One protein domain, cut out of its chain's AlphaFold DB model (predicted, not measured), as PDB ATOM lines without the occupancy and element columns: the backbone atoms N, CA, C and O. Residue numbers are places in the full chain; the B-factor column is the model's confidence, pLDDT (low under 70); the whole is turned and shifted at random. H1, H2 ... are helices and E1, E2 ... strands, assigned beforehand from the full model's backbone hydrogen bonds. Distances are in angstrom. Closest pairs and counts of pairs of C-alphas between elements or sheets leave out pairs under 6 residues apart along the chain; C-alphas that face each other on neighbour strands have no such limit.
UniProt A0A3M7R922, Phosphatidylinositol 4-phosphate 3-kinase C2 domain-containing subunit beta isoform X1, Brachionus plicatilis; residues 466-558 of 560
ATOM      1  N   GLU A 466      23.981 -76.371  47.275       95.19
ATOM      2  CA  GLU A 466      22.982 -75.443  46.743       95.19
ATOM      3  C   GLU A 466      23.547 -74.726  45.519       95.19
ATOM      4  O   GLU A 466      24.760 -74.514  45.406       95.19
ATOM      5  N   THR A 467      22.670 -74.357  44.588       94.56
ATOM      6  CA  THR A 467      23.056 -73.525  43.441       94.56
ATOM      7  C   THR A 467      23.406 -72.111  43.903       94.56
ATOM      8  O   THR A 467      22.834 -71.597  44.868       94.56
ATOM      9  N   LEU A 468      24.289 -71.409  43.185       93.06
ATOM     10  CA  LEU A 468      24.605 -70.010  43.506       93.06
ATOM     11  C   LEU A 468      23.354 -69.119  43.513       93.06
ATOM     12  O   LEU A 468      23.277 -68.167  44.290       93.06
ATOM     13  N   LYS A 469      22.353 -69.427  42.682       90.62
ATOM     14  CA  LYS A 469      21.077 -68.703  42.673       90.62
ATOM     15  C   LYS A 469      20.260 -68.924  43.944       90.62
ATOM     16  O   LYS A 469      19.639 -67.977  44.423       90.62
ATOM     17  N   GLU A 470      20.222 -70.139  44.482       90.12
ATOM     18  CA  GLU A 470      19.549 -70.427  45.758       90.12
ATOM     19  C   GLU A 470      20.243 -69.705  46.913       90.12
ATOM     20  O   GLU A 470      19.576 -69.016  47.685       90.12
ATOM     21  N   ILE A 471      21.579 -69.733  46.938       90.31
ATOM     22  CA  ILE A 471      22.397 -69.009  47.920       90.31
ATOM     23  C   ILE A 471      22.100 -67.501  47.874       90.31
ATOM     24  O   ILE A 471      21.899 -66.859  48.906       90.31
ATOM     25  N   GLN A 472      22.010 -66.921  46.674       85.62
ATOM     26  CA  GLN A 472      21.682 -65.502  46.488       85.62
ATOM     27  C   GLN A 472      20.248 -65.153  46.902       85.62
ATOM     28  O   GLN A 472      20.022 -64.067  47.432       85.62
ATOM     29  N   LYS A 473      19.281 -66.052  46.680       81.50
ATOM     30  CA  LYS A 473      17.887 -65.864  47.117       81.50
ATOM     31  C   LYS A 473      17.741 -65.941  48.638       81.50
ATOM     32  O   LYS A 473      16.936 -65.200  49.196       81.50
ATOM     33  N   GLY A 474      18.490 -66.831  49.289       69.00
ATOM     34  CA  GLY A 474      18.469 -67.024  50.743       69.00
ATOM     35  C   GLY A 474      19.139 -65.896  51.533       69.00
ATOM     36  O   GLY A 474      18.863 -65.733  52.722       69.00
ATOM     37  N   ALA A 475      19.979 -65.079  50.887       63.88
ATOM     38  CA  ALA A 475      20.572 -63.889  51.489       63.88
ATOM     39  C   ALA A 475      19.491 -62.816  51.738       63.88
ATOM     40  O   ALA A 475      19.135 -62.028  50.858       63.88
ATOM     41  N   VAL A 476      18.947 -62.808  52.959       51.22
ATOM     42  CA  VAL A 476      17.915 -61.879  53.440       51.22
ATOM     43  C   VAL A 476      18.302 -60.426  53.115       51.22
ATOM     44  O   VAL A 476      19.316 -59.921  53.590       51.22
ATOM     45  N   MET A 477      17.469 -59.756  52.306       46.84
ATOM     46  CA  MET A 477      17.555 -58.332  51.946       46.84
ATOM     47  C   MET A 477      18.926 -57.867  51.413       46.84
ATOM     48  O   MET A 477      19.624 -57.103  52.078       46.84
ATOM     49  N   ASN A 478      19.310 -58.313  50.209       49.03
ATOM     50  CA  ASN A 478      19.977 -57.526  49.144       49.03
ATOM     51  C   ASN A 478      20.714 -58.468  48.174       49.03
ATOM     52  O   ASN A 478      21.879 -58.806  48.388       49.03
ATOM     53  N   ALA A 479      20.051 -58.831  47.073       48.62
ATOM     54  CA  ALA A 479      20.456 -59.842  46.083       48.62
ATOM     55  C   ALA A 479      21.797 -59.599  45.338       48.62
ATOM     56  O   ALA A 479      22.156 -60.377  44.460       48.62
ATOM     57  N   PHE A 480      22.560 -58.556  45.692       52.56
ATOM     58  CA  PHE A 480      23.854 -58.203  45.087       52.56
ATOM     59  C   PHE A 480      24.961 -57.888  46.108       52.56
ATOM     60  O   PHE A 480      25.977 -57.281  45.760       52.56
ATOM     61  N   LYS A 481      24.814 -58.274  47.385       58.69
ATOM     62  CA  LYS A 481      25.927 -58.142  48.338       58.69
ATOM     63  C   LYS A 481      27.107 -59.005  47.878       58.69
ATOM     64  O   LYS A 481      26.987 -60.224  47.796       58.69
ATOM     65  N   LYS A 482      28.273 -58.373  47.690       62.91
ATOM     66  CA  LYS A 482      29.564 -59.012  47.344       62.91
ATOM     67  C   LYS A 482      29.972 -60.175  48.272       62.91
ATOM     68  O   LYS A 482      30.849 -60.946  47.908       62.91
ATOM     69  N   ASN A 483      29.329 -60.322  49.435       76.94
ATOM     70  CA  ASN A 483      29.706 -61.272  50.484       76.94
ATOM     71  C   ASN A 483      28.703 -62.424  50.699       76.94
ATOM     72  O   ASN A 483      28.871 -63.170  51.660       76.94
ATOM     73  N   CYS A 484      27.681 -62.602  49.850       85.62
ATOM     74  CA  CYS A 484      26.619 -63.596  50.083       85.62
ATOM     75  C   CYS A 484      27.141 -65.036  50.245       85.62
ATOM     76  O   CYS A 484      26.749 -65.729  51.180       85.62
ATOM     77  N   ILE A 485      28.084 -65.464  49.400       89.25
ATOM     78  CA  ILE A 485      28.700 -66.799  49.486       89.25
ATOM     79  C   ILE A 485      29.472 -66.947  50.800       89.25
ATOM     80  O   ILE A 485      29.381 -67.971  51.466       89.25
ATOM     81  N   ASN A 486      30.204 -65.908  51.207       91.25
ATOM     82  CA  ASN A 486      30.984 -65.922  52.439       91.25
ATOM     83  C   ASN A 486      30.084 -66.020  53.685       91.25
ATOM     84  O   ASN A 486      30.379 -66.784  54.599       91.25
ATOM     85  N   GLU A 487      28.970 -65.281  53.708       90.81
ATOM     86  CA  GLU A 487      27.963 -65.349  54.775       90.81
ATOM     87  C   GLU A 487      27.275 -66.726  54.816       90.81
ATOM     88  O   GLU A 487      27.132 -67.303  55.893       90.81
ATOM     89  N   TRP A 488      26.936 -67.300  53.660       93.44
ATOM     90  CA  TRP A 488      26.347 -68.640  53.562       93.44
ATOM     91  C   TRP A 488      27.320 -69.749  53.987       93.44
ATOM     92  O   TRP A 488      26.946 -70.676  54.707       93.44
ATOM     93  N   LEU A 489      28.603 -69.649  53.628       95.25
ATOM     94  CA  LEU A 489      29.623 -70.570  54.135       95.25
ATOM     95  C   LEU A 489      29.770 -70.439  55.652       95.25
ATOM     96  O   LEU A 489      29.954 -71.442  56.339       95.25
ATOM     97  N   ARG A 490      29.660 -69.217  56.185       93.44
ATOM     98  CA  ARG A 490      29.736 -68.956  57.624       93.44
ATOM     99  C   ARG A 490      28.549 -69.542  58.382       93.44
ATOM    100  O   ARG A 490      28.753 -70.061  59.474       93.44
ATOM    101  N   SER A 491      27.340 -69.494  57.817       94.12
ATOM    102  CA  SER A 491      26.149 -70.062  58.459       94.12
ATOM    103  C   SER A 491      26.205 -71.587  58.551       94.12
ATOM    104  O   SER A 491      25.757 -72.148  59.546       94.12
ATOM    105  N   HIS A 492      26.797 -72.257  57.559       94.94
ATOM    106  CA  HIS A 492      26.962 -73.716  57.552       94.94
ATOM    107  C   HIS A 492      28.214 -74.196  58.303       94.94
ATOM    108  O   HIS A 492      28.304 -75.363  58.676       94.94
ATOM    109  N   ASN A 493      29.175 -73.302  58.545       96.25
ATOM    110  CA  ASN A 493      30.430 -73.598  59.234       96.25
ATOM    111  C   ASN A 493      30.659 -72.572  60.361       96.25
ATOM    112  O   ASN A 493      31.491 -71.675  60.213       96.25
ATOM    113  N   PRO A 494      29.936 -72.671  61.492       93.44
ATOM    114  CA  PRO A 494      30.022 -71.682  62.570       93.44
ATOM    115  C   PRO A 494      31.393 -71.676  63.263       93.44
ATOM    116  O   PRO A 494      31.874 -70.629  63.704       93.44
ATOM    117  N   GLU A 495      32.057 -72.833  63.328       96.25
ATOM    118  CA  GLU A 495      33.406 -72.954  63.875       96.25
ATOM    119  C   GLU A 495      34.451 -72.351  62.931       96.25
ATOM    120  O   GLU A 495      34.547 -72.723  61.759       96.25
ATOM    121  N   MET A 496      35.314 -71.481  63.465       94.62
ATOM    122  CA  MET A 496      36.341 -70.775  62.686       94.62
ATOM    123  C   MET A 496      37.248 -71.703  61.870       94.62
ATOM    124  O   MET A 496      37.644 -71.342  60.762       94.62
ATOM    125  N   ASN A 497      37.588 -72.881  62.397       96.19
ATOM    126  CA  ASN A 497      38.443 -73.836  61.694       96.19
ATOM    127  C   ASN A 497      37.723 -74.466  60.494       96.19
ATOM    128  O   ASN A 497      38.304 -74.537  59.412       96.19
ATOM    129  N   ASN A 498      36.457 -74.859  60.656       96.19
ATOM    130  CA  ASN A 498      35.651 -75.417  59.567       96.19
ATOM    131  C   ASN A 498      35.347 -74.352  58.516       96.19
ATOM    132  O   ASN A 498      35.459 -74.618  57.325       96.19
ATOM    133  N   PHE A 499      35.085 -73.116  58.944       97.50
ATOM    134  CA  PHE A 499      34.907 -71.990  58.037       97.50
ATOM    135  C   PHE A 499      36.157 -71.723  57.191       97.50
ATOM    136  O   PHE A 499      36.062 -71.622  55.971       97.50
ATOM    137  N   LYS A 500      37.345 -71.666  57.810       97.75
ATOM    138  CA  LYS A 500      38.615 -71.504  57.081       97.75
ATOM    139  C   LYS A 500      38.844 -72.637  56.081       97.75
ATOM    140  O   LYS A 500      39.245 -72.369  54.951       97.75
ATOM    141  N   LYS A 501      38.561 -73.887  56.472       97.81
ATOM    142  CA  LYS A 501      38.621 -75.042  55.563       97.81
ATOM    143  C   LYS A 501      37.649 -74.879  54.394       97.81
ATOM    144  O   LYS A 501      38.063 -75.054  53.258       97.81
ATOM    145  N   ALA A 502      36.407 -74.479  54.653       98.12
ATOM    146  CA  ALA A 502      35.406 -74.268  53.615       98.12
ATOM    147  C   ALA A 502      35.811 -73.159  52.630       98.12
ATOM    148  O   ALA A 502      35.720 -73.351  51.422       98.12
ATOM    149  N   VAL A 503      36.347 -72.037  53.116       97.75
ATOM    150  CA  VAL A 503      36.879 -70.965  52.256       97.75
ATOM    151  C   VAL A 503      38.068 -71.455  51.419       97.75
ATOM    152  O   VAL A 503      38.151 -71.146  50.230       97.75
ATOM    153  N   ASN A 504      38.973 -72.253  51.995       98.06
ATOM    154  CA  ASN A 504      40.079 -72.859  51.245       98.06
ATOM    155  C   ASN A 504      39.576 -73.844  50.174       98.06
ATOM    156  O   ASN A 504      40.043 -73.795  49.039       98.06
ATOM    157  N   ASN A 505      38.594 -74.688  50.504       98.38
ATOM    158  CA  ASN A 505      37.971 -75.606  49.550       98.38
ATOM    159  C   ASN A 505      37.318 -74.839  48.400       98.38
ATOM    160  O   ASN A 505      37.544 -75.186  47.244       98.38
ATOM    161  N   PHE A 506      36.599 -73.757  48.708       98.31
ATOM    162  CA  PHE A 506      35.995 -72.872  47.713       98.31
ATOM    163  C   PHE A 506      37.047 -72.261  46.799       98.31
ATOM    164  O   PHE A 506      36.912 -72.316  45.586       98.31
ATOM    165  N   THR A 507      38.127 -71.732  47.373       98.12
ATOM    166  CA  THR A 507      39.201 -71.088  46.608       98.12
ATOM    167  C   THR A 507      39.869 -72.072  45.644       98.12
ATOM    168  O   THR A 507      40.035 -71.762  44.467       98.12
ATOM    169  N   ARG A 508      40.209 -73.275  46.125       98.50
ATOM    170  CA  ARG A 508      40.867 -74.327  45.334       98.50
ATOM    171  C   ARG A 508      39.974 -74.852  44.214       98.50
ATOM    172  O   ARG A 508      40.371 -74.827  43.052       98.50
ATOM    173  N   SER A 509      38.746 -75.232  44.557       98.50
ATOM    174  CA  SER A 509      37.791 -75.779  43.586       98.50
ATOM    175  C   SER A 509      37.342 -74.730  42.573       98.50
ATOM    176  O   SER A 509      37.230 -75.032  41.389       98.50
ATOM    177  N   CYS A 510      37.193 -73.470  42.992       97.69
ATOM    178  CA  CYS A 510      36.931 -72.363  42.080       97.69
ATOM    179  C   CYS A 510      38.076 -72.158  41.087       97.69
ATOM    180  O   CYS A 510      37.805 -71.990  39.898       97.69
ATOM    181  N   ALA A 511      39.336 -72.228  41.529       98.19
ATOM    182  CA  ALA A 511      40.485 -72.147  40.629       98.19
ATOM    183  C   ALA A 511      40.488 -73.305  39.614       98.19
ATOM    184  O   ALA A 511      40.580 -73.062  38.410       98.19
ATOM    185  N   GLY A 512      40.303 -74.545  40.079       97.88
ATOM    186  CA  GLY A 512      40.272 -75.726  39.213       97.88
ATOM    187  C   GLY A 512      39.139 -75.693  38.183       97.88
ATOM    188  O   GLY A 512      39.382 -75.876  36.991       97.88
ATOM    189  N   TYR A 513      37.911 -75.364  38.598       97.50
ATOM    190  CA  TYR A 513      36.781 -75.225  37.674       97.50
ATOM    191  C   TYR A 513      36.910 -74.037  36.720       97.50
ATOM    192  O   TYR A 513      36.476 -74.150  35.575       97.50
ATOM    193  N   SER A 514      37.532 -72.931  37.136       96.12
ATOM    194  CA  SER A 514      37.789 -71.790  36.243       96.12
ATOM    195  C   SER A 514      38.723 -72.181  35.096       96.12
ATOM    196  O   SER A 514      38.447 -71.863  33.942       96.12
ATOM    197  N   ILE A 515      39.788 -72.933  35.391       96.50
ATOM    198  CA  ILE A 515      40.719 -73.442  34.375       96.50
ATOM    199  C   ILE A 515      40.029 -74.487  33.491       96.50
ATOM    200  O   ILE A 515      40.074 -74.382  32.265       96.50
ATOM    201  N   ALA A 516      39.355 -75.472  34.092       95.44
ATOM    202  CA  ALA A 516      38.724 -76.560  33.350       95.44
ATOM    203  C   ALA A 516      37.638 -76.061  32.386       95.44
ATOM    204  O   ALA A 516      37.595 -76.469  31.227       95.44
ATOM    205  N   THR A 517      36.778 -75.147  32.843       93.19
ATOM    206  CA  THR A 517      35.700 -74.588  32.013       93.19
ATOM    207  C   THR A 517      36.221 -73.706  30.890       93.19
ATOM    208  O   THR A 517      35.680 -73.780  29.787       93.19
ATOM    209  N   TYR A 518      37.293 -72.946  31.135       93.06
ATOM    210  CA  TYR A 518      37.969 -72.165  30.104       93.06
ATOM    211  C   TYR A 518      38.574 -73.069  29.020       93.06
ATOM    212  O   TYR A 518      38.272 -72.897  27.842       93.06
ATOM    213  N   LEU A 519      39.365 -74.076  29.412       90.81
ATOM    214  CA  LEU A 519      40.037 -74.983  28.469       90.81
ATOM    215  C   LEU A 519      39.053 -75.803  27.628       90.81
ATOM    216  O   LEU A 519      39.280 -76.011  26.439       90.81
ATOM    217  N   LEU A 520      37.962 -76.270  28.235       90.12
ATOM    218  CA  LEU A 520      36.936 -77.057  27.546       90.12
ATOM    219  C   LEU A 520      35.922 -76.187  26.781       90.12
ATOM    220  O   LEU A 520      35.058 -76.730  26.088       90.12
ATOM    221  N   GLY A 521      35.999 -74.856  26.903       88.94
ATOM    222  CA  GLY A 521      35.054 -73.928  26.280       88.94
ATOM    223  C   GLY A 521      33.607 -74.212  26.688       88.94
ATOM    224  O   GLY A 521      32.723 -74.270  25.829       88.94
ATOM    225  N   ILE A 522      33.375 -74.477  27.979       86.88
ATOM    226  CA  ILE A 522      32.050 -74.819  28.510       86.88
ATOM    227  C   ILE A 522      31.186 -73.556  28.544       86.88
ATOM    228  O   ILE A 522      31.459 -72.622  29.298       86.88
ATOM    229  N   GLY A 523      30.113 -73.546  27.750       77.94
ATOM    230  CA  GLY A 523      29.191 -72.416  27.642       77.94
ATOM    231  C   GLY A 523      28.093 -72.408  28.710       77.94
ATOM    232  O   GLY A 523      27.966 -73.328  29.518       77.94
ATOM    233  N   ASP A 524      27.247 -71.371  28.697       80.06
ATOM    234  CA  ASP A 524      26.010 -71.305  29.504       80.06
ATOM    235  C   ASP A 524      26.241 -71.458  31.024       80.06
ATOM    236  O   ASP A 524      25.570 -72.214  31.729       80.06
ATOM    237  N   ARG A 525      27.278 -70.783  31.542       89.19
ATOM    238  CA  ARG A 525      27.640 -70.784  32.969       89.19
ATOM    239  C   ARG A 525      26.906 -69.668  33.718       89.19
ATOM    240  O   ARG A 525      27.466 -68.613  33.994       89.19
ATOM    241  N   HIS A 526      25.639 -69.905  34.044       87.44
ATOM    242  CA  HIS A 526      24.835 -69.025  34.902       87.44
ATOM    243  C   HIS A 526      24.718 -69.563  36.340       87.44
ATOM    244  O   HIS A 526      25.023 -70.725  36.601       87.44
ATOM    245  N   ASN A 527      24.213 -68.753  37.281       89.81
ATOM    246  CA  ASN A 527      24.168 -69.092  38.717       89.81
ATOM    247  C   ASN A 527      23.321 -70.336  39.079       89.81
ATOM    248  O   ASN A 527      23.473 -70.849  40.183       89.81
ATOM    249  N   ASP A 528      22.442 -70.832  38.197       89.38
ATOM    250  CA  ASP A 528      21.784 -72.144  38.391       89.38
ATOM    251  C   ASP A 528      22.702 -73.351  38.070       89.38
ATOM    252  O   ASP A 528      22.456 -74.437  38.579       89.38
ATOM    253  N   ASN A 529      23.763 -73.183  37.266       92.44
ATOM    254  CA  ASN A 529      24.646 -74.272  36.799       92.44
ATOM    255  C   ASN A 529      25.945 -74.388  37.613       92.44
ATOM    256  O   ASN A 529      26.835 -75.171  37.275       92.44
ATOM    257  N   ILE A 530      26.073 -73.585  38.669       95.62
ATOM    258  CA  ILE A 530      27.207 -73.599  39.589       95.62
ATOM    259  C   ILE A 530      26.653 -73.875  40.978       95.62
ATOM    260  O   ILE A 530      25.751 -73.177  41.446       95.62
ATOM    261  N   MET A 531      27.199 -74.893  41.627       97.19
ATOM    262  CA  MET A 531      26.800 -75.339  42.951       97.19
ATOM    263  C   MET A 531      27.956 -75.210  43.936       97.19
ATOM    264  O   MET A 531      29.128 -75.272  43.563       97.19
ATOM    265  N   VAL A 532      27.623 -75.048  45.213       97.94
ATOM    266  CA  VAL A 532      28.593 -75.030  46.313       97.94
ATOM    267  C   VAL A 532      28.109 -75.982  47.400       97.94
ATOM    268  O   VAL A 532      26.958 -75.906  47.823       97.94
ATOM    269  N   LYS A 533      28.975 -76.897  47.858       97.94
ATOM    270  CA  LYS A 533      28.696 -77.746  49.027       97.94
ATOM    271  C   LYS A 533      28.799 -76.942  50.320       97.94
ATOM    272  O   LYS A 533      29.599 -76.015  50.410       97.94
ATOM    273  N   TYR A 534      28.119 -77.380  51.379       97.25
ATOM    274  CA  TYR A 534      28.273 -76.808  52.728       97.25
ATOM    275  C   TYR A 534      29.728 -76.830  53.219       97.25
ATOM    276  O   TYR A 534      30.147 -75.956  53.969       97.25
ATOM    277  N   THR A 535      30.536 -77.773  52.733       97.50
ATOM    278  CA  THR A 535      31.977 -77.873  53.013       97.50
ATOM    279  C   THR A 535      32.847 -76.937  52.164       97.50
ATOM    280  O   THR A 535      34.071 -77.050  52.202       97.50
ATOM    281  N   GLY A 536      32.247 -76.050  51.368       97.50
ATOM    282  CA  GLY A 536      32.922 -75.035  50.559       97.50
ATOM    283  C   GLY A 536      33.343 -75.459  49.157       97.50
ATOM    284  O   GLY A 536      33.736 -74.608  48.377       97.50
ATOM    285  N   HIS A 537      33.238 -76.733  48.795       98.38
ATOM    286  CA  HIS A 537      33.624 -77.199  47.463       98.38
ATOM    287  C   HIS A 537      32.652 -76.666  46.402       98.38
ATOM    288  O   HIS A 537      31.456 -76.958  46.463       98.38
ATOM    289  N   MET A 538      33.161 -75.891  45.451       97.69
ATOM    290  CA  MET A 538      32.425 -75.379  44.303       97.69
ATOM    291  C   MET A 538      32.552 -76.355  43.133       97.69
ATOM    292  O   MET A 538      33.615 -76.926  42.903       97.69
ATOM    293  N   PHE A 539      31.460 -76.562  42.404       97.75
ATOM    294  CA  PHE A 539      31.454 -77.406  41.219       97.75
ATOM    295  C   PHE A 539      30.401 -76.969  40.211       97.75
ATOM    296  O   PHE A 539      29.407 -76.326  40.548       97.75
ATOM    297  N   HIS A 540      30.640 -77.303  38.948       96.00
ATOM    298  CA  HIS A 540      29.735 -76.992  37.848       96.00
ATOM    299  C   HIS A 540      28.885 -78.219  37.505       96.00
ATOM    300  O   HIS A 540      29.330 -79.355  37.670       96.00
ATOM    301  N   ILE A 541      27.674 -77.979  37.012       93.81
ATOM    302  CA  ILE A 541      26.737 -79.000  36.529       93.81
ATOM    303  C   ILE A 541      26.180 -78.601  35.154       93.81
ATOM    304  O   ILE A 541      26.441 -77.496  34.675       93.81
ATOM    305  N   ASP A 542      25.412 -79.505  34.543       89.19
ATOM    306  CA  ASP A 542      24.720 -79.322  33.258       89.19
ATOM    307  C   ASP A 542      25.670 -78.865  32.135       89.19
ATOM    308  O   ASP A 542      25.797 -77.681  31.826       89.19
ATOM    309  N   PHE A 543      26.412 -79.809  31.556       87.25
ATOM    310  CA  PHE A 543      27.483 -79.548  30.590       87.25
ATOM    311  C   PHE A 543      27.054 -79.732  29.130       87.25
ATOM    312  O   PHE A 543      27.911 -79.850  28.256       87.25
ATOM    313  N   GLY A 544      25.750 -79.717  28.834       73.12
ATOM    314  CA  GLY A 544      25.200 -79.956  27.490       73.12
ATOM    315  C   GLY A 544      25.596 -78.950  26.390       73.12
ATOM    316  O   GLY A 544      24.977 -78.947  25.329       73.12
ATOM    317  N   LYS A 545      26.570 -78.061  26.641       68.69
ATOM    318  CA  LYS A 545      27.189 -77.126  25.686       68.69
ATOM    319  C   LYS A 545      28.679 -76.963  26.010       68.69
ATOM    320  O   LYS A 545      29.032 -76.376  27.035       68.69
ATOM    321  N   TYR A 546      29.552 -77.450  25.135       70.81
ATOM    322  CA  TYR A 546      31.011 -77.417  25.306       70.81
ATOM    323  C   TYR A 546      31.709 -77.236  23.946       70.81
ATOM    324  O   TYR A 546      31.052 -77.305  22.910       70.81
ATOM    325  N   LEU A 547      33.018 -76.943  23.935       61.19
ATOM    326  CA  LEU A 547      33.813 -76.674  22.719       61.19
ATOM    327  C   LEU A 547      33.281 -75.526  21.835       61.19
ATOM    328  O   LEU A 547      33.439 -75.542  20.615       61.19
ATOM    329  N   GLY A 548      32.683 -74.495  22.442       51.47
ATOM    330  CA  GLY A 548      32.243 -73.304  21.706       51.47
ATOM    331  C   GLY A 548      30.901 -73.441  20.980       51.47
ATOM    332  O   GLY A 548      30.584 -72.581  20.151       51.47
ATOM    333  N   ASP A 549      30.089 -74.454  21.316       53.91
ATOM    334  CA  ASP A 549      28.658 -74.518  20.983       53.91
ATOM    335  C   ASP A 549      27.894 -73.377  21.692       53.91
ATOM    336  O   ASP A 549      27.202 -73.543  22.700       53.91
ATOM    337  N   ALA A 550      28.074 -72.158  21.182       45.78
ATOM    338  CA  ALA A 550      27.398 -70.961  21.646       45.78
ATOM    339  C   ALA A 550      25.925 -70.987  21.225       45.78
ATOM    340  O   ALA A 550      25.588 -71.271  20.072       45.78
ATOM    341  N   GLN A 551      25.034 -70.612  22.144       44.16
ATOM    342  CA  GLN A 551      23.647 -70.336  21.790       44.16
ATOM    343  C   GLN A 551      23.597 -69.144  20.828       44.16
ATOM    344  O   GLN A 551      24.170 -68.082  21.082       44.16
ATOM    345  N   THR A 552      22.876 -69.307  19.723       37.16
ATOM    346  CA  THR A 552      22.401 -68.182  18.926       37.16
ATOM    347  C   THR A 552      21.123 -67.657  19.567       37.16
ATOM    348  O   THR A 552      20.063 -68.271  19.461       37.16
ATOM    349  N   PHE A 553      21.197 -66.514  20.247       32.50
ATOM    350  CA  PHE A 553      19.992 -65.782  20.634       32.50
ATOM    351  C   PHE A 553      19.708 -64.740  19.550       32.50
ATOM    352  O   PHE A 553      20.554 -63.901  19.252       32.50
ATOM    353  N   ALA A 554      18.538 -64.831  18.907       33.34
ATOM    354  CA  ALA A 554      18.109 -63.913  17.844       33.34
ATOM    355  C   ALA A 554      19.115 -63.748  16.677       33.34
ATOM    356  O   ALA A 554      19.266 -62.660  16.130       33.34
ATOM    357  N   GLY A 555      19.816 -64.821  16.293       32.56
ATOM    358  CA  GLY A 555      20.778 -64.797  15.180       32.56
ATOM    359  C   GLY A 555      22.175 -64.273  15.533       32.56
ATOM    360  O   GLY A 555      23.061 -64.323  14.684       32.56
ATOM    361  N   PHE A 556      22.417 -63.855  16.779       33.09
ATOM    362  CA  PHE A 556      23.744 -63.474  17.258       33.09
ATOM    363  C   PHE A 556      24.363 -64.612  18.072       33.09
ATOM    364  O   PHE A 556      23.758 -65.107  19.024       33.09
ATOM    365  N   LYS A 557      25.574 -65.039  17.693       35.50
ATOM    366  CA  LYS A 557      26.393 -65.945  18.511       35.50
ATOM    367  C   LYS A 557      26.865 -65.175  19.743       35.50
ATOM    368  O   LYS A 557      27.636 -64.229  19.590       35.50
ATOM    369  N   SER A 558      26.436 -65.561  20.946       32.50
ATOM    370  CA  SER A 558      27.074 -65.046  22.161       32.50
ATOM    371  C   SER A 558      28.368 -65.825  22.393       32.50
ATOM    372  O   SER A 558      28.349 -66.934  22.926       32.50
TER     373      SER A 558
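Overview. This is residues 466 to 558 of the 560 residues of the protein "Phosphatidylinositol 4-phosphate 3-kinase C2 domain-containing subunit beta isoform X1" of Brachionus plicatilis (UniProt A0A3M7R922). A small two-stranded hairpin, E1 and E2, runs beside one long helix, H3, with E2 on the side toward the helix. The short helix H1 packs at the E1 side of the hairpin, H2 packs on both H1 and the first turns of H3, and a tail without named elements, residues 541 to 558, trails away from this body and adds to its length. The printed part has 93 residues with three named helices and two named strands, in the order H1, H2, H3, E1, E2; the sheet, E1 - E2, is antiparallel, and the class is mostly helix. The whole is only just loose, close to compact, with a radius of gyration of the C-alphas of 15.2 A, and its outline is elongated, spanning 49 by 29 by 18 A.

Along the chain. E1 is residues 530 to 533, 10.4 A long, and E2 is residues 538 to 540. H3, residues 496 to 519, is the longest helix at 34.7 A from first to last C-alpha; it begins at C-alpha 496 (36.341, -70.775, 62.686) and ends at C-alpha 519 (40.037, -74.983, 28.469). H2 is residues 484 to 492, 12.6 A long. H1 is residues 468 to 474, 9.9 A long, beginning at C-alpha 468 (24.605, -70.010, 43.506).

Arrangement. E1 and E2 form a hairpin, antiparallel at 144 degrees, with N 531 and O 539 2.8 A apart and N 539 and O 531 2.9 A apart, both within hydrogen-bond range. H3 and E2 have 9 pairs of C-alphas within 8 A, the closest being Ser 509 and Met 538 at 5.4 A. The closest C-alphas of H1 and E1 are those of Leu 468 and Met 531, 5.8 A apart. Residues 466 to 467 pair antiparallel with residues 531 to 532 of E1. H2 and H3 touch, with H3 using residues 499 to 503 alone; the closest C-alphas, of Arg 490 and Phe 499, are 6.0 A apart. Their lines stand at a steep tilt of 46 degrees, opposite ways. H1 and H2 touch, closest at the C-alphas of Gln 472 and Cys 484, 6.4 A, and are only just about perpendicular at 72 degrees. H2 and E1 are near each other, with 5 pairs of C-alphas within 10 A, while H1 and H3 are apart. In H1, H2 and H3 every O i to N i+4 pair is within hydrogen-bond range.

Size, cuts and confidence. The C-alphas farthest apart, of Glu 495 and Gly 555, are 51.0 A apart. The printed part has no cut, and no link is long. The mean pLDDT of the printed part is 82.3; it is under 70 at residues 474 to 482, 545 and 547 to 558.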